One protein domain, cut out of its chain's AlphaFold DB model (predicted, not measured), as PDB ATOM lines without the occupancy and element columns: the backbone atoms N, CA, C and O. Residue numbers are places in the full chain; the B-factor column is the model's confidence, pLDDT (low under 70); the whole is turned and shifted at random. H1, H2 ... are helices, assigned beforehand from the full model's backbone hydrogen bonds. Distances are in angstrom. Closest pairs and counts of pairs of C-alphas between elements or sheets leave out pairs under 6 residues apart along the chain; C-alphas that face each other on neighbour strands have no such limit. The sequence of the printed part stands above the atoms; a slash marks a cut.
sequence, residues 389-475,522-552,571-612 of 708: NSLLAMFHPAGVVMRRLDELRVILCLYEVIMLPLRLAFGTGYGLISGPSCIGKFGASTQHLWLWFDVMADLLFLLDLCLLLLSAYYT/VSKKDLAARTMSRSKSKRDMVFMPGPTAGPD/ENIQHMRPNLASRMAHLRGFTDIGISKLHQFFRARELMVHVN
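What this domain is: This is residues 389 to 475, 522 to 552 and 571 to 612 of the 708 residues of an uncharacterized protein of Trebouxia sp. A1-2 (UniProt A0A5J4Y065). Three long helices, H2, H3 and H6, make a loose body, their centres in a triangle: the chain folds back from H2 to H3, while H6 crosses H2 and stays apart from H3. Short H1 and H4 lie towards one end, the loop of residues 427 to 443 at the other; residues 603 to 612 stick out. The printed part has 160 residues with six named helices, H1 to H6 in order, and no named strand: all helix. It is loose, with a radius of gyration of the C-alphas of 19.3 A and spans of 58 by 39 by 26 A.

How they stand to each other: H2, residues 400 to 426, and H3, residues 444 to 470, form a helical hairpin at a steep tilt of 38 degrees, only just past shallow. They only just touch, through residues 409 to 412 and 457 to 464 alone, with 3 pairs of C-alphas within 8 A; Leu 412 and Ala 457 have the closest C-alphas, 6.5 A. H6, residues 571 to 606, touches H2 with residues 590 to 601 alone; the closest C-alphas, of Cys 413 and Gly 594, are 4.9 A apart. Every O i to N i+4 pair is within hydrogen-bond range in H1, residues 389 to 394, H3 and H4, residues 524 to 533, against 21 of 23 in H2 and 29 of 32 in H6.

Where its parts are: H1 begins at C-alpha 389 (277.017, 225.256, 328.527). H2 is 38.5 A long, H3 39.0 A and H6 51.6 A, ending at C-alpha 606 (291.157, 245.378, 307.625). H5 is residues 537 to 540.

The domain as a whole: The cuts span 10.7 A between C-alphas 475 and 522 and 21.4 A between C-alphas 552 and 571. The link H2 to H3 is long. Confidence is under 70 in 48 residues, among them 428 to 443 and 571 to 583.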
ATOM      1  N   ASN A 389     277.773 224.378 329.426       80.69
ATOM      2  CA  ASN A 389     277.017 225.256 328.527       80.69
ATOM      3  C   ASN A 389     277.452 226.721 328.674       80.69
ATOM      4  O   ASN A 389     277.595 227.416 327.668       80.69
ATOM      5  N   SER A 390     277.727 227.175 329.900       83.56
ATOM      6  CA  SER A 390     278.271 228.513 330.163       83.56
ATOM      7  C   SER A 390     279.687 228.663 329.596       83.56
ATOM      8  O   SER A 390     279.993 229.674 328.968       83.56
ATOM      9  N   LEU A 391     280.531 227.631 329.727       82.75
ATOM     10  CA  LEU A 391     281.847 227.573 329.078       82.75
ATOM     11  C   LEU A 391     281.721 227.649 327.545       82.75
ATOM     12  O   LEU A 391     282.375 228.478 326.916       82.75
ATOM     13  N   LEU A 392     280.834 226.852 326.939       81.38
ATOM     14  CA  LEU A 392     280.567 226.878 325.493       81.38
ATOM     15  C   LEU A 392     280.060 228.241 324.993       81.38
ATOM     16  O   LEU A 392     280.422 228.652 323.891       81.38
ATOM     17  N   ALA A 393     279.265 228.957 325.793       81.25
ATOM     18  CA  ALA A 393     278.834 230.316 325.477       81.25
ATOM     19  C   ALA A 393     279.996 231.330 325.539       81.25
ATOM     20  O   ALA A 393     280.099 232.197 324.669       81.25
ATOM     21  N   MET A 394     280.909 231.201 326.511       83.12
ATOM     22  CA  MET A 394     282.099 232.061 326.612       83.12
ATOM     23  C   MET A 394     283.104 231.828 325.471       83.12
ATOM     24  O   MET A 394     283.682 232.792 324.965       83.12
ATOM     25  N   PHE A 395     283.264 230.583 325.006       86.75
ATOM     26  CA  PHE A 395     284.125 230.227 323.864       86.75
ATOM     27  C   PHE A 395     283.448 230.381 322.488       86.75
ATOM     28  O   PHE A 395     283.931 229.856 321.481       86.75
ATOM     29  N   HIS A 396     282.347 231.134 322.407       86.75
ATOM     30  CA  HIS A 396     281.760 231.518 321.128       86.75
ATOM     31  C   HIS A 396     282.741 232.414 320.337       86.75
ATOM     32  O   HIS A 396     283.221 233.406 320.889       86.75
ATOM     33  N   PRO A 397     283.026 232.150 319.044       85.88
ATOM     34  CA  PRO A 397     284.074 232.852 318.288       85.88
ATOM     35  C   PRO A 397     283.845 234.365 318.134       85.88
ATOM     36  O   PRO A 397     284.800 235.117 317.983       85.88
ATOM     37  N   ALA A 398     282.595 234.836 318.202       86.56
ATOM     38  CA  ALA A 398     282.291 236.271 318.206       86.56
ATOM     39  C   ALA A 398     282.353 236.920 319.608       86.56
ATOM     40  O   ALA A 398     282.230 238.143 319.712       86.56
ATOM     41  N   GLY A 399     282.507 236.134 320.678       89.25
ATOM     42  CA  GLY A 399     282.512 236.588 322.071       89.25
ATOM     43  C   GLY A 399     283.756 237.400 322.445       89.25
ATOM     44  O   GLY A 399     284.806 237.286 321.815       89.25
ATOM     45  N   VAL A 400     283.645 238.232 323.484       90.44
ATOM     46  CA  VAL A 400     284.732 239.139 323.909       90.44
ATOM     47  C   VAL A 400     285.985 238.363 324.328       90.44
ATOM     48  O   VAL A 400     287.084 238.745 323.936       90.44
ATOM     49  N   VAL A 401     285.821 237.243 325.043       90.56
ATOM     50  CA  VAL A 401     286.925 236.379 325.500       90.56
ATOM     51  C   VAL A 401     287.766 235.885 324.319       90.56
ATOM     52  O   VAL A 401     288.977 236.082 324.314       90.56
ATOM     53  N   MET A 402     287.134 235.338 323.273       89.62
ATOM     54  CA  MET A 402     287.846 234.858 322.082       89.62
ATOM     55  C   MET A 402     288.598 235.982 321.353       89.62
ATOM     56  O   MET A 402     289.727 235.768 320.924       89.62
ATOM     57  N   ARG A 403     288.043 237.204 321.291       90.19
ATOM     58  CA  ARG A 403     288.746 238.367 320.709       90.19
ATOM     59  C   ARG A 403     289.967 238.794 321.532       90.19
ATOM     60  O   ARG A 403     290.984 239.152 320.947       90.19
ATOM     61  N   ARG A 404     289.887 238.750 322.869       92.56
ATOM     62  CA  ARG A 404     291.038 239.029 323.750       92.56
ATOM     63  C   ARG A 404     292.107 237.940 323.653       92.56
ATOM     64  O   ARG A 404     293.290 238.259 323.660       92.56
ATOM     65  N   LEU A 405     291.705 236.681 323.479       91.19
ATOM     66  CA  LEU A 405     292.628 235.590 323.162       91.19
ATOM     67  C   LEU A 405     293.290 235.795 321.791       91.19
ATOM     68  O   LEU A 405     294.491 235.595 321.685       91.19
ATOM     69  N   ASP A 406     292.573 236.269 320.765       90.94
ATOM     70  CA  ASP A 406     293.177 236.647 319.474       90.94
ATOM     71  C   ASP A 406     294.184 237.802 319.578       90.94
ATOM     72  O   ASP A 406     295.218 237.780 318.909       90.94
ATOM     73  N   GLU A 407     293.937 238.782 320.447       92.88
ATOM     74  CA  GLU A 407     294.901 239.846 320.749       92.88
ATOM     75  C   GLU A 407     296.140 239.291 321.486       92.88
ATOM     76  O   GLU A 407     297.268 239.581 321.082       92.88
ATOM     77  N   LEU A 408     295.958 238.418 322.485       92.62
ATOM     78  CA  LEU A 408     297.054 237.756 323.209       92.62
ATOM     79  C   LEU A 408     297.889 236.831 322.305       92.62
ATOM     80  O   LEU A 408     299.117 236.893 322.338       92.62
ATOM     81  N   ARG A 409     297.245 236.028 321.442       89.94
ATOM     82  CA  ARG A 409     297.901 235.199 320.411       89.94
ATOM     83  C   ARG A 409     298.876 236.031 319.586       89.94
ATOM     84  O   ARG A 409     299.987 235.587 319.326       89.94
ATOM     85  N   VAL A 410     298.461 237.225 319.166       91.56
ATOM     86  CA  VAL A 410     299.271 238.117 318.326       91.56
ATOM     87  C   VAL A 410     300.451 238.705 319.091       91.56
ATOM     88  O   VAL A 410     301.543 238.757 318.532       91.56
ATOM     89  N   ILE A 411     300.269 239.074 320.361       93.06
ATOM     90  CA  ILE A 411     301.367 239.526 321.230       93.06
ATOM     91  C   ILE A 411     302.417 238.416 321.386       93.06
ATOM     92  O   ILE A 411     303.599 238.672 321.174       93.06
ATOM     93  N   LEU A 412     301.999 237.172 321.646       91.44
ATOM     94  CA  LEU A 412     302.900 236.015 321.746       91.44
ATOM     95  C   LEU A 412     303.602 235.699 320.413       91.44
ATOM     96  O   LEU A 412     304.794 235.408 320.388       91.44
ATOM     97  N   CYS A 413     302.902 235.809 319.279       90.94
ATOM     98  CA  CYS A 413     303.523 235.639 317.963       90.94
ATOM     99  C   CYS A 413     304.550 236.741 317.643       90.94
ATOM    100  O   CYS A 413     305.553 236.453 316.994       90.94
ATOM    101  N   LEU A 414     304.322 237.983 318.082       91.88
ATOM    102  CA  LEU A 414     305.291 239.076 317.938       91.88
ATOM    103  C   LEU A 414     306.485 238.902 318.884       91.88
ATOM    104  O   LEU A 414     307.615 239.129 318.456       91.88
ATOM    105  N   TYR A 415     306.248 238.450 320.120       92.81
ATOM    106  CA  TYR A 415     307.297 238.085 321.072       92.81
ATOM    107  C   TYR A 415     308.249 237.053 320.460       92.81
ATOM    108  O   TYR A 415     309.438 237.337 320.349       92.81
ATOM    109  N   GLU A 416     307.738 235.928 319.950       90.56
ATOM    110  CA  GLU A 416     308.574 234.902 319.311       90.56
ATOM    111  C   GLU A 416     309.325 235.427 318.082       90.56
ATOM    112  O   GLU A 416     310.536 235.250 317.963       90.56
ATOM    113  N   VAL A 417     308.645 236.144 317.180       90.25
ATOM    114  CA  VAL A 417     309.272 236.692 315.963       90.25
ATOM    115  C   VAL A 417     310.399 237.691 316.278       90.25
ATOM    116  O   VAL A 417     311.310 237.833 315.463       90.25
ATOM    117  N   ILE A 418     310.382 238.351 317.440       92.75
ATOM    118  CA  ILE A 418     311.432 239.285 317.877       92.75
ATOM    119  C   ILE A 418     312.499 238.576 318.726       92.75
ATOM    120  O   ILE A 418     313.693 238.696 318.446       92.75
ATOM    121  N   MET A 419     312.107 237.828 319.753       91.62
ATOM    122  CA  MET A 419     313.041 237.226 320.706       91.62
ATOM    123  C   MET A 419     313.871 236.100 320.101       91.62
ATOM    124  O   MET A 419     315.020 235.901 320.496       91.62
ATOM    125  N   LEU A 420     313.330 235.378 319.124       88.94
ATOM    126  CA  LEU A 420     314.003 234.236 318.529       88.94
ATOM    127  C   LEU A 420     315.319 234.576 317.797       88.94
ATOM    128  O   LEU A 420     316.358 234.025 318.177       88.94
ATOM    129  N   PRO A 421     315.351 235.478 316.793       92.56
ATOM    130  CA  PRO A 421     316.607 235.862 316.148       92.56
ATOM    131  C   PRO A 421     317.551 236.573 317.128       92.56
ATOM    132  O   PRO A 421     318.763 236.374 317.046       92.56
ATOM    133  N   LEU A 422     317.013 237.316 318.106       91.69
ATOM    134  CA  LEU A 422     317.798 237.965 319.158       91.69
ATOM    135  C   LEU A 422     318.547 236.930 320.017       91.69
ATOM    136  O   LEU A 422     319.731 237.098 320.294       91.69
ATOM    137  N   ARG A 423     317.903 235.815 320.385       86.31
ATOM    138  CA  ARG A 423     318.533 234.706 321.125       86.31
ATOM    139  C   ARG A 423     319.559 233.944 320.302       86.31
ATOM    140  O   ARG A 423     320.614 233.609 320.835       86.31
ATOM    141  N   LEU A 424     319.280 233.692 319.022       86.00
ATOM    142  CA  LEU A 424     320.245 233.061 318.114       86.00
ATOM    143  C   LEU A 424     321.517 233.916 317.982       86.00
ATOM    144  O   LEU A 424     322.624 233.393 318.075       86.00
ATOM    145  N   ALA A 425     321.357 235.233 317.839       89.75
ATOM    146  CA  ALA A 425     322.447 236.197 317.746       89.75
ATOM    147  C   ALA A 425     323.208 236.377 319.077       89.75
ATOM    148  O   ALA A 425     324.392 236.040 319.178       89.75
ATOM    149  N   PHE A 426     322.527 236.886 320.107       86.62
ATOM    150  CA  PHE A 426     323.125 237.411 321.340       86.62
ATOM    151  C   PHE A 426     323.134 236.425 322.517       86.62
ATOM    152  O   PHE A 426     323.789 236.688 323.522       86.62
ATOM    153  N   GLY A 427     322.447 235.281 322.418       79.44
ATOM    154  CA  GLY A 427     322.312 234.330 323.523       79.44
ATOM    155  C   GLY A 427     323.658 233.803 324.031       79.44
ATOM    156  O   GLY A 427     324.386 233.118 323.305       79.44
ATOM    157  N   THR A 428     323.995 234.111 325.284       62.12
ATOM    158  CA  THR A 428     325.183 233.592 325.988       62.12
ATOM    159  C   THR A 428     324.885 232.306 326.762       62.12
ATOM    160  O   THR A 428     325.753 231.437 326.851       62.12
ATOM    161  N   GLY A 429     323.651 232.154 327.259       48.47
ATOM    162  CA  GLY A 429     323.172 231.059 328.119       48.47
ATOM    163  C   GLY A 429     323.026 229.683 327.461       48.47
ATOM    164  O   GLY A 429     322.108 228.940 327.785       48.47
ATOM    165  N   TYR A 430     323.912 229.348 326.521       49.75
ATOM    166  CA  TYR A 430     324.055 228.002 325.960       49.75
ATOM    167  C   TYR A 430     325.479 227.450 326.085       49.75
ATOM    168  O   TYR A 430     325.731 226.371 325.571       49.75
ATOM    169  N   GLY A 431     326.445 228.182 326.659       46.94
ATOM    170  CA  GLY A 431     327.845 227.732 326.815       46.94
ATOM    171  C   GLY A 431     328.649 227.521 325.516       46.94
ATOM    172  O   GLY A 431     329.870 227.440 325.565       46.94
ATOM    173  N   LEU A 432     327.985 227.481 324.354       44.09
ATOM    174  CA  LEU A 432     328.536 227.091 323.048       44.09
ATOM    175  C   LEU A 432     329.691 227.957 322.531       44.09
ATOM    176  O   LEU A 432     330.523 227.473 321.768       44.09
ATOM    177  N   ILE A 433     329.711 229.239 322.898       50.25
ATOM    178  CA  ILE A 433     330.790 230.173 322.579       50.25
ATOM    179  C   ILE A 433     330.953 231.091 323.786       50.25
ATOM    180  O   ILE A 433     330.074 231.921 324.049       50.25
ATOM    181  N   SER A 434     332.086 230.980 324.481       51.25
ATOM    182  CA  SER A 434     332.583 232.018 325.381       51.25
ATOM    183  C   SER A 434     332.946 233.245 324.543       51.25
ATOM    184  O   SER A 434     334.054 233.348 324.017       51.25
ATOM    185  N   GLY A 435     331.971 234.134 324.345       52.38
ATOM    186  CA  GLY A 435     332.205 235.428 323.711       52.38
ATOM    187  C   GLY A 435     333.170 236.295 324.533       52.38
ATOM    188  O   GLY A 435     333.435 235.973 325.696       52.38
ATOM    189  N   PRO A 436     333.679 237.396 323.954       52.38
ATOM    190  CA  PRO A 436     334.413 238.398 324.717       52.38
ATOM    191  C   PRO A 436     333.597 238.843 325.942       52.38
ATOM    192  O   PRO A 436     332.370 238.945 325.891       52.38
ATOM    193  N   SER A 437     334.293 239.098 327.052       49.72
ATOM    194  CA  SER A 437     333.710 239.347 328.383       49.72
ATOM    195  C   SER A 437     332.799 240.584 328.477       49.72
ATOM    196  O   SER A 437     332.176 240.795 329.516       49.72
ATOM    197  N   CYS A 438     332.742 241.384 327.409       46.00
ATOM    198  CA  CYS A 438     331.978 242.619 327.241       46.00
ATOM    199  C   CYS A 438     330.459 242.422 327.308       46.00
ATOM    200  O   CYS A 438     329.757 243.242 327.899       46.00
ATOM    201  N   ILE A 439     329.947 241.291 326.803       52.59
ATOM    202  CA  ILE A 439     328.583 240.835 327.100       52.59
ATOM    203  C   ILE A 439     328.623 240.262 328.519       52.59
ATOM    204  O   ILE A 439     328.670 239.044 328.723       52.59
ATOM    205  N   GLY A 440     328.700 241.183 329.485       50.97
ATOM    206  CA  GLY A 440     328.942 240.917 330.896       50.97
ATOM    207  C   GLY A 440     328.044 239.793 331.385       50.97
ATOM    208  O   GLY A 440     326.844 239.809 331.117       50.97
ATOM    209  N   LYS A 441     328.652 238.788 332.033       59.12
ATOM    210  CA  LYS A 441     328.038 237.485 332.334       59.12
ATOM    211  C   LYS A 441     326.609 237.652 332.856       59.12
ATOM    212  O   LYS A 441     326.421 237.908 334.043       59.12
ATOM    213  N   PHE A 442     325.626 237.459 331.970       61.06
ATOM    214  CA  PHE A 442     324.206 237.429 332.312       61.06
ATOM    215  C   PHE A 442     324.022 236.467 333.486       61.06
ATOM    216  O   PHE A 442     324.170 235.253 333.312       61.06
ATOM    217  N   GLY A 443     323.773 237.017 334.680       67.56
ATOM    218  CA  GLY A 443     323.685 236.240 335.913       67.56
ATOM    219  C   GLY A 443     322.647 235.134 335.762       67.56
ATOM    220  O   GLY A 443     321.658 235.331 335.053       67.56
ATOM    221  N   ALA A 444     322.865 233.974 336.388       72.81
ATOM    222  CA  ALA A 444     322.036 232.782 336.170       72.81
ATOM    223  C   ALA A 444     320.525 233.079 336.290       72.81
ATOM    224  O   ALA A 444     319.745 232.654 335.442       72.81
ATOM    225  N   SER A 445     320.143 233.936 337.243       77.44
ATOM    226  CA  SER A 445     318.802 234.521 337.396       77.44
ATOM    227  C   SER A 445     318.184 235.054 336.093       77.44
ATOM    228  O   SER A 445     317.041 234.737 335.784       77.44
ATOM    229  N   THR A 446     318.931 235.818 335.293       77.56
ATOM    230  CA  THR A 446     318.455 236.357 334.005       77.56
ATOM    231  C   THR A 446     318.279 235.276 332.940       77.56
ATOM    232  O   THR A 446     317.361 235.362 332.129       77.56
ATOM    233  N   GLN A 447     319.103 234.223 332.955       77.69
ATOM    234  CA  GLN A 447     318.968 233.093 332.029       77.69
ATOM    235  C   GLN A 447     317.739 232.242 332.385       77.69
ATOM    236  O   GLN A 447     316.960 231.888 331.499       77.69
ATOM    237  N   HIS A 448     317.508 232.004 333.680       81.12
ATOM    238  CA  HIS A 448     316.283 231.378 334.178       81.12
ATOM    239  C   HIS A 448     315.035 232.213 333.856       81.12
ATOM    240  O   HIS A 448     314.022 231.642 333.470       81.12
ATOM    241  N   LEU A 449     315.106 233.549 333.933       85.50
ATOM    242  CA  LEU A 449     314.001 234.439 333.559       85.50
ATOM    243  C   LEU A 449     313.642 234.323 332.065       85.50
ATOM    244  O   LEU A 449     312.466 234.197 331.730       85.50
ATOM    245  N   TRP A 450     314.634 234.297 331.166       84.25
ATOM    246  CA  TRP A 450     314.386 234.077 329.733       84.25
ATOM    247  C   TRP A 450     313.763 232.706 329.446       84.25
ATOM    248  O   TRP A 450     312.836 232.630 328.644       84.25
ATOM    249  N   LEU A 451     314.248 231.651 330.111       83.25
ATOM    250  CA  LEU A 451     313.688 230.300 330.007       83.25
ATOM    251  C   LEU A 451     312.255 230.232 330.562       83.25
ATOM    252  O   LEU A 451     311.407 229.552 329.993       83.25
ATOM    253  N   TRP A 452     311.964 230.957 331.645       89.31
ATOM    254  CA  TRP A 452     310.623 231.028 332.223       89.31
ATOM    255  C   TRP A 452     309.633 231.702 331.272       89.31
ATOM    256  O   TRP A 452     308.542 231.172 331.070       89.31
ATOM    257  N   PHE A 453     310.018 232.806 330.618       88.75
ATOM    258  CA  PHE A 453     309.175 233.419 329.587       88.75
ATOM    259  C   PHE A 453     308.909 232.483 328.398       88.75
ATOM    260  O   PHE A 453     307.798 232.500 327.874       88.75
ATOM    261  N   ASP A 454     309.868 231.635 328.010       86.69
ATOM    262  CA  ASP A 454     309.670 230.650 326.932       86.69
ATOM    263  C   ASP A 454     308.703 229.545 327.333       86.69
ATOM    264  O   ASP A 454     307.753 229.263 326.608       86.69
ATOM    265  N   VAL A 455     308.866 228.986 328.534       87.69
ATOM    266  CA  VAL A 455     307.917 228.006 329.077       87.69
ATOM    267  C   VAL A 455     306.519 228.620 329.221       87.69
ATOM    268  O   VAL A 455     305.532 227.951 328.926       87.69
ATOM    269  N   MET A 456     306.399 229.896 329.605       90.12
ATOM    270  CA  MET A 456     305.107 230.594 329.635       90.12
ATOM    271  C   MET A 456     304.519 230.815 328.232       90.12
ATOM    272  O   MET A 456     303.316 230.626 328.053       90.12
ATOM    273  N   ALA A 457     305.330 231.172 327.232       88.94
ATOM    274  CA  ALA A 457     304.874 231.323 325.849       88.94
ATOM    275  C   ALA A 457     304.393 229.983 325.262       88.94
ATOM    276  O   ALA A 457     303.283 229.916 324.728       88.94
ATOM    277  N   ASP A 458     305.164 228.908 325.442       87.44
ATOM    278  CA  ASP A 458     304.806 227.544 325.038       87.44
ATOM    279  C   ASP A 458     303.524 227.058 325.731       87.44
ATOM    280  O   ASP A 458     302.621 226.538 325.072       87.44
ATOM    281  N   LEU A 459     303.388 227.274 327.046       90.31
ATOM    282  CA  LEU A 459     302.175 226.924 327.793       90.31
ATOM    283  C   LEU A 459     300.953 227.714 327.313       90.31
ATOM    284  O   LEU A 459     299.864 227.145 327.217       90.31
ATOM    285  N   LEU A 460     301.111 228.993 326.962       90.38
ATOM    286  CA  LEU A 460     300.031 229.797 326.388       90.38
ATOM    287  C   LEU A 460     299.673 229.348 324.962       90.38
ATOM    288  O   LEU A 460     298.490 229.328 324.626       90.38
ATOM    289  N   PHE A 461     300.635 228.913 324.141       88.12
ATOM    290  CA  PHE A 461     300.353 228.297 322.836       88.12
ATOM    291  C   PHE A 461     299.700 226.907 322.952       88.12
ATOM    292  O   PHE A 461     298.833 226.575 322.140       88.12
ATOM    293  N   LEU A 462     300.051 226.112 323.966       89.25
ATOM    294  CA  LEU A 462     299.423 224.818 324.243       89.25
ATOM    295  C   LEU A 462     297.990 224.987 324.769       89.25
ATOM    296  O   LEU A 462     297.070 224.328 324.280       89.25
ATOM    297  N   LEU A 463     297.779 225.915 325.709       90.12
ATOM    298  CA  LEU A 463     296.448 226.332 326.154       90.12
ATOM    299  C   LEU A 463     295.617 226.823 324.965       90.12
ATOM    300  O   LEU A 463     294.455 226.446 324.828       90.12
ATOM    301  N   ASP A 464     296.214 227.606 324.067       88.50
ATOM    302  CA  ASP A 464     295.544 228.092 322.869       88.50
ATOM    303  C   ASP A 464     295.094 226.965 321.925       88.50
ATOM    304  O   ASP A 464     293.971 226.991 321.414       88.50
ATOM    305  N   LEU A 465     295.929 225.941 321.726       87.19
ATOM    306  CA  LEU A 465     295.571 224.752 320.951       87.19
ATOM    307  C   LEU A 465     294.389 223.999 321.594       87.19
ATOM    308  O   LEU A 465     293.451 223.608 320.895       87.19
ATOM    309  N   CYS A 466     294.384 223.866 322.923       90.56
ATOM    310  CA  CYS A 466     293.270 223.288 323.677       90.56
ATOM    311  C   CYS A 466     291.976 224.113 323.545       90.56
ATOM    312  O   CYS A 466     290.907 223.548 323.308       90.56
ATOM    313  N   LEU A 467     292.049 225.446 323.626       88.62
ATOM    314  CA  LEU A 467     290.888 226.324 323.436       88.62
ATOM    315  C   LEU A 467     290.382 226.312 321.984       88.62
ATOM    316  O   LEU A 467     289.173 226.348 321.755       88.62
ATOM    317  N   LEU A 468     291.272 226.184 320.997       85.00
ATOM    318  CA  LEU A 468     290.895 226.030 319.590       85.00
ATOM    319  C   LEU A 468     290.111 224.728 319.351       85.00
ATOM    320  O   LEU A 468     289.119 224.749 318.621       85.00
ATOM    321  N   LEU A 469     290.495 223.624 320.005       85.31
ATOM    322  CA  LEU A 469     289.776 222.341 319.961       85.31
ATOM    323  C   LEU A 469     288.377 222.401 320.605       85.31
ATOM    324  O   LEU A 469     287.503 221.619 320.228       85.31
ATOM    325  N   LEU A 470     288.153 223.323 321.548       86.12
ATOM    326  CA  LEU A 470     286.854 223.564 322.191       86.12
ATOM    327  C   LEU A 470     285.981 224.591 321.445       86.12
ATOM    328  O   LEU A 470     284.765 224.621 321.647       86.12
ATOM    329  N   SER A 471     286.579 225.435 320.600       85.19
ATOM    330  CA  SER A 471     285.887 226.551 319.944       85.19
ATOM    331  C   SER A 471     284.869 226.110 318.880       85.19
ATOM    332  O   SER A 471     285.111 225.209 318.073       85.19
ATOM    333  N   ALA A 472     283.712 226.780 318.846       80.56
ATOM    334  CA  ALA A 472     282.724 226.598 317.782       80.56
ATOM    335  C   ALA A 472     283.194 227.266 316.477       80.56
ATOM    336  O   ALA A 472     283.829 228.321 316.504       80.56
ATOM    337  N   TYR A 473     282.855 226.678 315.324       79.56
ATOM    338  CA  TYR A 473     283.348 227.126 314.018       79.56
ATOM    339  C   TYR A 473     282.224 227.315 312.989       79.56
ATOM    340  O   TYR A 473     281.217 226.609 312.993       79.56
ATOM    341  N   TYR A 474     282.416 228.268 312.076       77.00
ATOM    342  CA  TYR A 474     281.487 228.532 310.975       77.00
ATOM    343  C   TYR A 474     281.698 227.547 309.815       77.00
ATOM    344  O   TYR A 474     282.833 227.226 309.453       77.00
ATOM    345  N   THR A 475     280.605 227.089 309.200       76.44
ATOM    346  CA  THR A 475     280.629 226.170 308.054       76.44
ATOM    347  C   THR A 475     280.304 226.880 306.744       76.44
ATOM    348  O   THR A 475     279.180 227.326 306.536       76.44
ATOM    349  N   VAL A 522     276.249 218.326 314.672       60.12
ATOM    350  CA  VAL A 522     277.552 217.941 314.115       60.12
ATOM    351  C   VAL A 522     278.350 217.221 315.194       60.12
ATOM    352  O   VAL A 522     278.565 217.756 316.283       60.12
ATOM    353  N   SER A 523     278.768 215.988 314.904       74.31
ATOM    354  CA  SER A 523     279.368 215.122 315.909       74.31
ATOM    355  C   SER A 523     280.681 215.711 316.416       74.31
ATOM    356  O   SER A 523     281.468 216.270 315.648       74.31
ATOM    357  N   LYS A 524     281.002 215.483 317.696       72.56
ATOM    358  CA  LYS A 524     282.357 215.740 318.219       72.56
ATOM    359  C   LYS A 524     283.426 215.009 317.392       72.56
ATOM    360  O   LYS A 524     284.531 215.522 317.243       72.56
ATOM    361  N   LYS A 525     283.076 213.856 316.799       79.50
ATOM    362  CA  LYS A 525     283.928 213.126 315.848       79.50
ATOM    363  C   LYS A 525     284.165 213.921 314.561       79.50
ATOM    364  O   LYS A 525     285.300 213.965 314.110       79.50
ATOM    365  N   ASP A 526     283.153 214.599 314.020       79.56
ATOM    366  CA  ASP A 526     283.276 215.418 312.805       79.56
ATOM    367  C   ASP A 526     284.088 216.691 313.058       79.56
ATOM    368  O   ASP A 526     284.906 217.072 312.223       79.56
ATOM    369  N   LEU A 527     283.908 217.335 314.219       74.19
ATOM    370  CA  LEU A 527     284.741 218.458 314.662       74.19
ATOM    371  C   LEU A 527     286.214 218.033 314.759       74.19
ATOM    372  O   LEU A 527     287.067 218.616 314.088       74.19
ATOM    373  N   ALA A 528     286.508 216.984 315.534       77.56
ATOM    374  CA  ALA A 528     287.867 216.482 315.713       77.56
ATOM    375  C   ALA A 528     288.489 216.024 314.383       77.56
ATOM    376  O   ALA A 528     289.604 216.430 314.051       77.56
ATOM    377  N   ALA A 529     287.753 215.251 313.577       81.94
ATOM    378  CA  ALA A 529     288.207 214.791 312.270       81.94
ATOM    379  C   ALA A 529     288.446 215.954 311.301       81.94
ATOM    380  O   ALA A 529     289.430 215.927 310.572       81.94
ATOM    381  N   ARG A 530     287.611 217.002 311.293       74.81
ATOM    382  CA  ARG A 530     287.793 218.168 310.410       74.81
ATOM    383  C   ARG A 530     288.957 219.060 310.836       74.81
ATOM    384  O   ARG A 530     289.631 219.607 309.963       74.81
ATOM    385  N   THR A 531     289.222 219.174 312.137       74.31
ATOM    386  CA  THR A 531     290.441 219.812 312.648       74.31
ATOM    387  C   THR A 531     291.664 219.004 312.211       74.31
ATOM    388  O   THR A 531     292.459 219.521 311.430       74.31
ATOM    389  N   MET A 532     291.746 217.717 312.569       76.56
ATOM    390  CA  MET A 532     292.861 216.813 312.225       76.56
ATOM    391  C   MET A 532     293.090 216.636 310.710       76.56
ATOM    392  O   MET A 532     294.224 216.458 310.262       76.56
ATOM    393  N   SER A 533     292.022 216.681 309.909       77.31
ATOM    394  CA  SER A 533     292.055 216.559 308.441       77.31
ATOM    395  C   SER A 533     292.592 217.818 307.758       77.31
ATOM    396  O   SER A 533     293.276 217.728 306.734       77.31
ATOM    397  N   ARG A 534     292.350 219.011 308.324       70.75
ATOM    398  CA  ARG A 534     292.960 220.237 307.803       70.75
ATOM    399  C   ARG A 534     294.480 220.127 307.923       70.75
ATOM    400  O   ARG A 534     295.024 219.954 309.009       70.75
ATOM    401  N   SER A 535     295.182 220.390 306.819       60.50
ATOM    402  CA  SER A 535     296.653 220.486 306.765       60.50
ATOM    403  C   SER A 535     297.249 221.596 307.647       60.50
ATOM    404  O   SER A 535     298.466 221.780 307.657       60.50
ATOM    405  N   LYS A 536     296.408 222.355 308.363       64.50
ATOM    406  CA  LYS A 536     296.812 223.192 309.494       64.50
ATOM    407  C   LYS A 536     297.117 222.314 310.715       64.50
ATOM    408  O   LYS A 536     298.281 222.194 311.048       64.50
ATOM    409  N   SER A 537     296.163 221.534 311.239       64.50
ATOM    410  CA  SER A 537     296.350 220.711 312.453       64.50
ATOM    411  C   SER A 537     297.550 219.756 312.416       64.50
ATOM    412  O   SER A 537     298.132 219.497 313.460       64.50
ATOM    413  N   LYS A 538     297.956 219.244 311.245       71.88
ATOM    414  CA  LYS A 538     299.187 218.435 311.132       71.88
ATOM    415  C   LYS A 538     300.481 219.245 311.288       71.88
ATOM    416  O   LYS A 538     301.468 218.686 311.742       71.88
ATOM    417  N   ARG A 539     300.485 220.535 310.940       70.94
ATOM    418  CA  ARG A 539     301.562 221.488 311.272       70.94
ATOM    419  C   ARG A 539     301.430 221.963 312.719       70.94
ATOM    420  O   ARG A 539     302.410 221.938 313.451       70.94
ATOM    421  N   ASP A 540     300.207 222.264 313.149       65.31
ATOM    422  CA  ASP A 540     299.873 222.700 314.510       65.31
ATOM    423  C   ASP A 540     300.116 221.594 315.575       65.31
ATOM    424  O   ASP A 540     300.112 221.887 316.764       65.31
ATOM    425  N   MET A 541     300.375 220.337 315.175       64.00
ATOM    426  CA  MET A 541     300.828 219.235 316.050       64.00
ATOM    427  C   MET A 541     302.353 219.030 316.092       64.00
ATOM    428  O   MET A 541     302.851 218.447 317.051       64.00
ATOM    429  N   VAL A 542     303.114 219.524 315.104       64.56
ATOM    430  CA  VAL A 542     304.600 219.525 315.147       64.56
ATOM    431  C   VAL A 542     305.121 220.506 316.219       64.56
ATOM    432  O   VAL A 542     306.286 220.474 316.598       64.56
ATOM    433  N   PHE A 543     304.220 221.327 316.761       57.12
ATOM    434  CA  PHE A 543     304.393 222.193 317.928       57.12
ATOM    435  C   PHE A 543     304.572 221.471 319.272       57.12
ATOM    436  O   PHE A 543     304.851 222.144 320.258       57.12
ATOM    437  N   MET A 544     304.409 220.143 319.352       56.12
ATOM    438  CA  MET A 544     304.773 219.412 320.575       56.12
ATOM    439  C   MET A 544     306.240 219.709 320.925       56.12
ATOM    440  O   MET A 544     307.096 219.522 320.057       56.12
ATOM    441  N   PRO A 545     306.548 220.189 322.144       56.25
ATOM    442  CA  PRO A 545     307.875 220.701 322.455       56.25
ATOM    443  C   PRO A 545     308.935 219.594 322.374       56.25
ATOM    444  O   PRO A 545     308.979 218.670 323.191       56.25
ATOM    445  N   GLY A 546     309.805 219.695 321.361       54.72
ATOM    446  CA  GLY A 546     310.998 218.861 321.227       54.72
ATOM    447  C   GLY A 546     311.922 219.057 322.426       54.72
ATOM    448  O   GLY A 546     311.896 220.113 323.050       54.72
ATOM    449  N   PRO A 547     312.723 218.042 322.779       45.72
ATOM    450  CA  PRO A 547     312.883 217.536 324.143       45.72
ATOM    451  C   PRO A 547     313.252 218.583 325.214       45.72
ATOM    452  O   PRO A 547     314.385 218.636 325.683       45.72
ATOM    453  N   THR A 548     312.255 219.355 325.661       47.22
ATOM    454  CA  THR A 548     312.241 220.156 326.902       47.22
ATOM    455  C   THR A 548     311.474 219.456 328.034       47.22
ATOM    456  O   THR A 548     311.428 219.970 329.146       47.22
ATOM    457  N   ALA A 549     310.931 218.258 327.777       43.47
ATOM    458  CA  ALA A 549     310.170 217.438 328.730       43.47
ATOM    459  C   ALA A 549     310.834 216.084 329.092       43.47
ATOM    460  O   ALA A 549     310.197 215.227 329.701       43.47
ATOM    461  N   GLY A 550     312.091 215.854 328.696       46.78
ATOM    462  CA  GLY A 550     312.859 214.666 329.102       46.78
ATOM    463  C   GLY A 550     313.603 214.862 330.436       46.78
ATOM    464  O   GLY A 550     313.899 215.996 330.802       46.78
ATOM    465  N   PRO A 551     313.994 213.792 331.151       46.25
ATOM    466  CA  PRO A 551     314.811 213.925 332.364       46.25
ATOM    467  C   PRO A 551     316.219 214.489 332.086       46.25
ATOM    468  O   PRO A 551     316.830 215.086 332.964       46.25
ATOM    469  N   ASP A 552     316.728 214.377 330.854       49.84
ATOM    470  CA  ASP A 552     318.016 214.949 330.432       49.84
ATOM    471  C   ASP A 552     317.947 216.441 330.027       49.84
ATOM    472  O   ASP A 552     318.887 216.975 329.438       49.84
ATOM    473  N   GLU A 571     335.423 220.530 316.982       64.38
ATOM    474  CA  GLU A 571     334.627 219.553 317.743       64.38
ATOM    475  C   GLU A 571     333.345 220.197 318.281       64.38
ATOM    476  O   GLU A 571     332.252 219.654 318.093       64.38
ATOM    477  N   ASN A 572     333.443 221.418 318.817       60.47
ATOM    478  CA  ASN A 572     332.279 222.197 319.251       60.47
ATOM    479  C   ASN A 572     331.271 222.409 318.103       60.47
ATOM    480  O   ASN A 572     330.068 222.236 318.294       60.47
ATOM    481  N   ILE A 573     331.742 222.710 316.884       64.06
ATOM    482  CA  ILE A 573     330.880 222.854 315.694       64.06
ATOM    483  C   ILE A 573     330.186 221.532 315.318       64.06
ATOM    484  O   ILE A 573     329.039 221.557 314.863       64.06
ATOM    485  N   GLN A 574     330.824 220.374 315.515       66.38
ATOM    486  CA  GLN A 574     330.184 219.080 315.247       66.38
ATOM    487  C   GLN A 574     329.080 218.770 316.268       66.38
ATOM    488  O   GLN A 574     327.975 218.409 315.859       66.38
ATOM    489  N   HIS A 575     329.319 219.008 317.561       61.56
ATOM    490  CA  HIS A 575     328.296 218.844 318.603       61.56
ATOM    491  C   HIS A 575     327.147 219.869 318.507       61.56
ATOM    492  O   HIS A 575     326.012 219.545 318.856       61.56
ATOM    493  N   MET A 576     327.385 221.071 317.961       59.75
ATOM    494  CA  MET A 576     326.323 222.057 317.697       59.75
ATOM    495  C   MET A 576     325.276 221.577 316.680       59.75
ATOM    496  O   MET A 576     324.093 221.886 316.832       59.75
ATOM    497  N   ARG A 577     325.688 220.850 315.631       65.31
ATOM    498  CA  ARG A 577     324.835 220.534 314.466       65.31
ATOM    499  C   ARG A 577     323.490 219.865 314.801       65.31
ATOM    500  O   ARG A 577     322.484 220.403 314.339       65.31
ATOM    501  N   PRO A 578     323.406 218.755 315.563       61.78
ATOM    502  CA  PRO A 578     322.122 218.099 315.835       61.78
ATOM    503  C   PRO A 578     321.171 218.974 316.666       61.78
ATOM    504  O   PRO A 578     319.998 219.104 316.315       61.78
ATOM    505  N   ASN A 579     321.675 219.638 317.711       66.56
ATOM    506  CA  ASN A 579     320.860 220.496 318.574       66.56
ATOM    507  C   ASN A 579     320.365 221.746 317.831       66.56
ATOM    508  O   ASN A 579     319.198 222.119 317.964       66.56
ATOM    509  N   LEU A 580     321.216 222.357 316.997       66.25
ATOM    510  CA  LEU A 580     320.824 223.483 316.151       66.25
ATOM    511  C   LEU A 580     319.809 223.055 315.081       66.25
ATOM    512  O   LEU A 580     318.821 223.752 314.887       66.25
ATOM    513  N   ALA A 581     320.004 221.910 314.417       67.06
ATOM    514  CA  ALA A 581     319.079 221.414 313.396       67.06
ATOM    515  C   ALA A 581     317.692 221.080 313.973       67.06
ATOM    516  O   ALA A 581     316.682 221.485 313.398       67.06
ATOM    517  N   SER A 582     317.646 220.407 315.130       68.25
ATOM    518  CA  SER A 582     316.405 220.113 315.856       68.25
ATOM    519  C   SER A 582     315.669 221.398 316.245       68.25
ATOM    520  O   SER A 582     314.507 221.581 315.878       68.25
ATOM    521  N   ARG A 583     316.370 222.357 316.874       66.69
ATOM    522  CA  ARG A 583     315.799 223.676 317.185       66.69
ATOM    523  C   ARG A 583     315.273 224.358 315.925       66.69
ATOM    524  O   ARG A 583     314.084 224.647 315.868       66.69
ATOM    525  N   MET A 584     316.093 224.530 314.885       70.19
ATOM    526  CA  MET A 584     315.705 225.178 313.619       70.19
ATOM    527  C   MET A 584     314.494 224.517 312.929       70.19
ATOM    528  O   MET A 584     313.773 225.201 312.201       70.19
ATOM    529  N   ALA A 585     314.230 223.226 313.160       69.06
ATOM    530  CA  ALA A 585     313.005 222.567 312.706       69.06
ATOM    531  C   ALA A 585     311.763 223.030 313.492       69.06
ATOM    532  O   ALA A 585     310.766 223.397 312.868       69.06
ATOM    533  N   HIS A 586     311.836 223.109 314.828       69.81
ATOM    534  CA  HIS A 586     310.775 223.718 315.645       69.81
ATOM    535  C   HIS A 586     310.555 225.191 315.279       69.81
ATOM    536  O   HIS A 586     309.413 225.598 315.069       69.81
ATOM    537  N   LEU A 587     311.633 225.964 315.096       70.00
ATOM    538  CA  LEU A 587     311.553 227.386 314.741       70.00
ATOM    539  C   LEU A 587     310.748 227.626 313.461       70.00
ATOM    540  O   LEU A 587     309.936 228.544 313.424       70.00
ATOM    541  N   ARG A 588     310.914 226.774 312.438       71.12
ATOM    542  CA  ARG A 588     310.125 226.841 311.195       71.12
ATOM    543  C   ARG A 588     308.633 226.634 311.444       71.12
ATOM    544  O   ARG A 588     307.822 227.370 310.887       71.12
ATOM    545  N   GLY A 589     308.274 225.673 312.299       75.81
ATOM    546  CA  GLY A 589     306.889 225.469 312.726       75.81
ATOM    547  C   GLY A 589     306.322 226.718 313.401       75.81
ATOM    548  O   GLY A 589     305.282 227.230 312.977       75.81
ATOM    549  N   PHE A 590     307.042 227.247 314.395       71.88
ATOM    550  CA  PHE A 590     306.644 228.442 315.144       71.88
ATOM    551  C   PHE A 590     306.463 229.670 314.248       71.88
ATOM    552  O   PHE A 590     305.412 230.315 314.307       71.88
ATOM    553  N   THR A 591     307.418 229.960 313.358       75.25
ATOM    554  CA  THR A 591     307.318 231.109 312.449       75.25
ATOM    555  C   THR A 591     306.165 230.970 311.456       75.25
ATOM    556  O   THR A 591     305.403 231.923 311.297       75.25
ATOM    557  N   ASP A 592     305.958 229.800 310.839       83.00
ATOM    558  CA  ASP A 592     304.872 229.593 309.866       83.00
ATOM    559  C   ASP A 592     303.485 229.815 310.493       83.00
ATOM    560  O   ASP A 592     302.612 230.461 309.897       83.00
ATOM    561  N   ILE A 593     303.266 229.304 311.710       83.19
ATOM    562  CA  ILE A 593     301.991 229.467 312.424       83.19
ATOM    563  C   ILE A 593     301.837 230.889 312.962       83.19
ATOM    564  O   ILE A 593     300.753 231.464 312.826       83.19
ATOM    565  N   GLY A 594     302.899 231.478 313.518       83.62
ATOM    566  CA  GLY A 594     302.880 232.840 314.048       83.62
ATOM    567  C   GLY A 594     302.587 233.884 312.972       83.62
ATOM    568  O   GLY A 594     301.663 234.685 313.119       83.62
ATOM    569  N   ILE A 595     303.282 233.806 311.833       87.69
ATOM    570  CA  ILE A 595     303.046 234.667 310.666       87.69
ATOM    571  C   ILE A 595     301.629 234.447 310.111       87.69
ATOM    572  O   ILE A 595     300.936 235.413 309.785       87.69
ATOM    573  N   SER A 596     301.144 233.198 310.071       89.19
ATOM    574  CA  SER A 596     299.764 232.897 309.660       89.19
ATOM    575  C   SER A 596     298.716 233.530 310.588       89.19
ATOM    576  O   SER A 596     297.734 234.090 310.100       89.19
ATOM    577  N   LYS A 597     298.912 233.469 311.915       88.56
ATOM    578  CA  LYS A 597     298.036 234.107 312.916       88.56
ATOM    579  C   LYS A 597     298.075 235.637 312.794       88.56
ATOM    580  O   LYS A 597     297.021 236.265 312.705       88.56
ATOM    581  N   LEU A 598     299.266 236.229 312.689       91.75
ATOM    582  CA  LEU A 598     299.466 237.673 312.517       91.75
ATOM    583  C   LEU A 598     298.805 238.202 311.228       91.75
ATOM    584  O   LEU A 598     298.119 239.225 311.250       91.75
ATOM    585  N   HIS A 599     298.927 237.475 310.113       93.06
ATOM    586  CA  HIS A 599     298.228 237.806 308.868       93.06
ATOM    587  C   HIS A 599     296.700 237.723 309.024       93.06
ATOM    588  O   HIS A 599     295.984 238.600 308.537       93.06
ATOM    589  N   GLN A 600     296.188 236.692 309.710       91.88
ATOM    590  CA  GLN A 600     294.754 236.546 309.985       91.88
ATOM    591  C   GLN A 600     294.219 237.697 310.853       91.88
ATOM    592  O   GLN A 600     293.158 238.235 310.538       91.88
ATOM    593  N   PHE A 601     294.974 238.148 311.859       93.50
ATOM    594  CA  PHE A 601     294.636 239.324 312.666       93.50
ATOM    595  C   PHE A 601     294.582 240.611 311.840       93.50
ATOM    596  O   PHE A 601     293.577 241.323 311.891       93.50
ATOM    597  N   PHE A 602     295.608 240.904 311.031       94.88
ATOM    598  CA  PHE A 602     295.590 242.098 310.181       94.88
ATOM    599  C   PHE A 602     294.415 242.084 309.204       94.88
ATOM    600  O   PHE A 602     293.700 243.077 309.108       94.88
ATOM    601  N   ARG A 603     294.137 240.939 308.569       94.56
ATOM    602  CA  ARG A 603     292.969 240.779 307.693       94.56
ATOM    603  C   ARG A 603     291.642 240.961 308.442       94.56
ATOM    604  O   ARG A 603     290.710 241.530 307.886       94.56
ATOM    605  N   ALA A 604     291.542 240.511 309.693       91.94
ATOM    606  CA  ALA A 604     290.355 240.727 310.518       91.94
ATOM    607  C   ALA A 604     290.158 242.215 310.865       91.94
ATOM    608  O   ALA A 604     289.030 242.699 310.812       91.94
ATOM    609  N   ARG A 605     291.237 242.959 311.157       93.69
ATOM    610  CA  ARG A 605     291.186 244.417 311.380       93.69
ATOM    611  C   ARG A 605     290.873 245.193 310.097       93.69
ATOM    612  O   ARG A 605     290.077 246.121 310.148       93.69
ATOM    613  N   GLU A 606     291.425 244.788 308.953       93.69
ATOM    614  CA  GLU A 606     291.157 245.378 307.625       93.69
ATOM    615  C   GLU A 606     289.681 245.276 307.202       93.69
ATOM    616  O   GLU A 606     289.225 246.057 306.371       93.69
ATOM    617  N   LEU A 607     288.927 244.340 307.790       93.69
ATOM    618  CA  LEU A 607     287.489 244.158 307.572       93.69
ATOM    619  C   LEU A 607     286.605 244.893 308.604       93.69
ATOM    620  O   LEU A 607     285.380 244.846 308.491       93.69
ATOM    621  N   MET A 608     287.179 245.571 309.607       93.25
ATOM    622  CA  MET A 608     286.409 246.330 310.600       93.25
ATOM    623  C   MET A 608     286.054 247.725 310.076       93.25
ATOM    624  O   MET A 608     286.914 248.595 309.976       93.25
ATOM    625  N   VAL A 609     284.760 247.965 309.835       92.56
ATOM    626  CA  VAL A 609     284.203 249.223 309.284       92.56
ATOM    627  C   VAL A 609     284.657 250.485 310.039       92.56
ATOM    628  O   VAL A 609     284.799 251.543 309.436       92.56
ATOM    629  N   HIS A 610     284.911 250.379 311.345       95.44
ATOM    630  CA  HIS A 610     285.310 251.506 312.198       95.44
ATOM    631  C   HIS A 610     286.814 251.838 312.170       95.44
ATOM    632  O   HIS A 610     287.221 252.795 312.825       95.44
ATOM    633  N   VAL A 611     287.654 251.070 311.466       94.44
ATOM    634  CA  VAL A 611     289.114 251.263 311.477       94.44
ATOM    635  C   VAL A 611     289.607 251.748 310.115       94.44
ATOM    636  O   VAL A 611     289.272 251.188 309.073       94.44
ATOM    637  N   ASN A 612     290.446 252.787 310.107       96.62
ATOM    638  CA  ASN A 612     291.026 253.307 308.873       96.62
ATOM    639  C   ASN A 612     291.999 252.283 308.254       96.62
ATOM    640  O   ASN A 612     293.132 252.121 308.716       96.62
TER     641      ASN A 612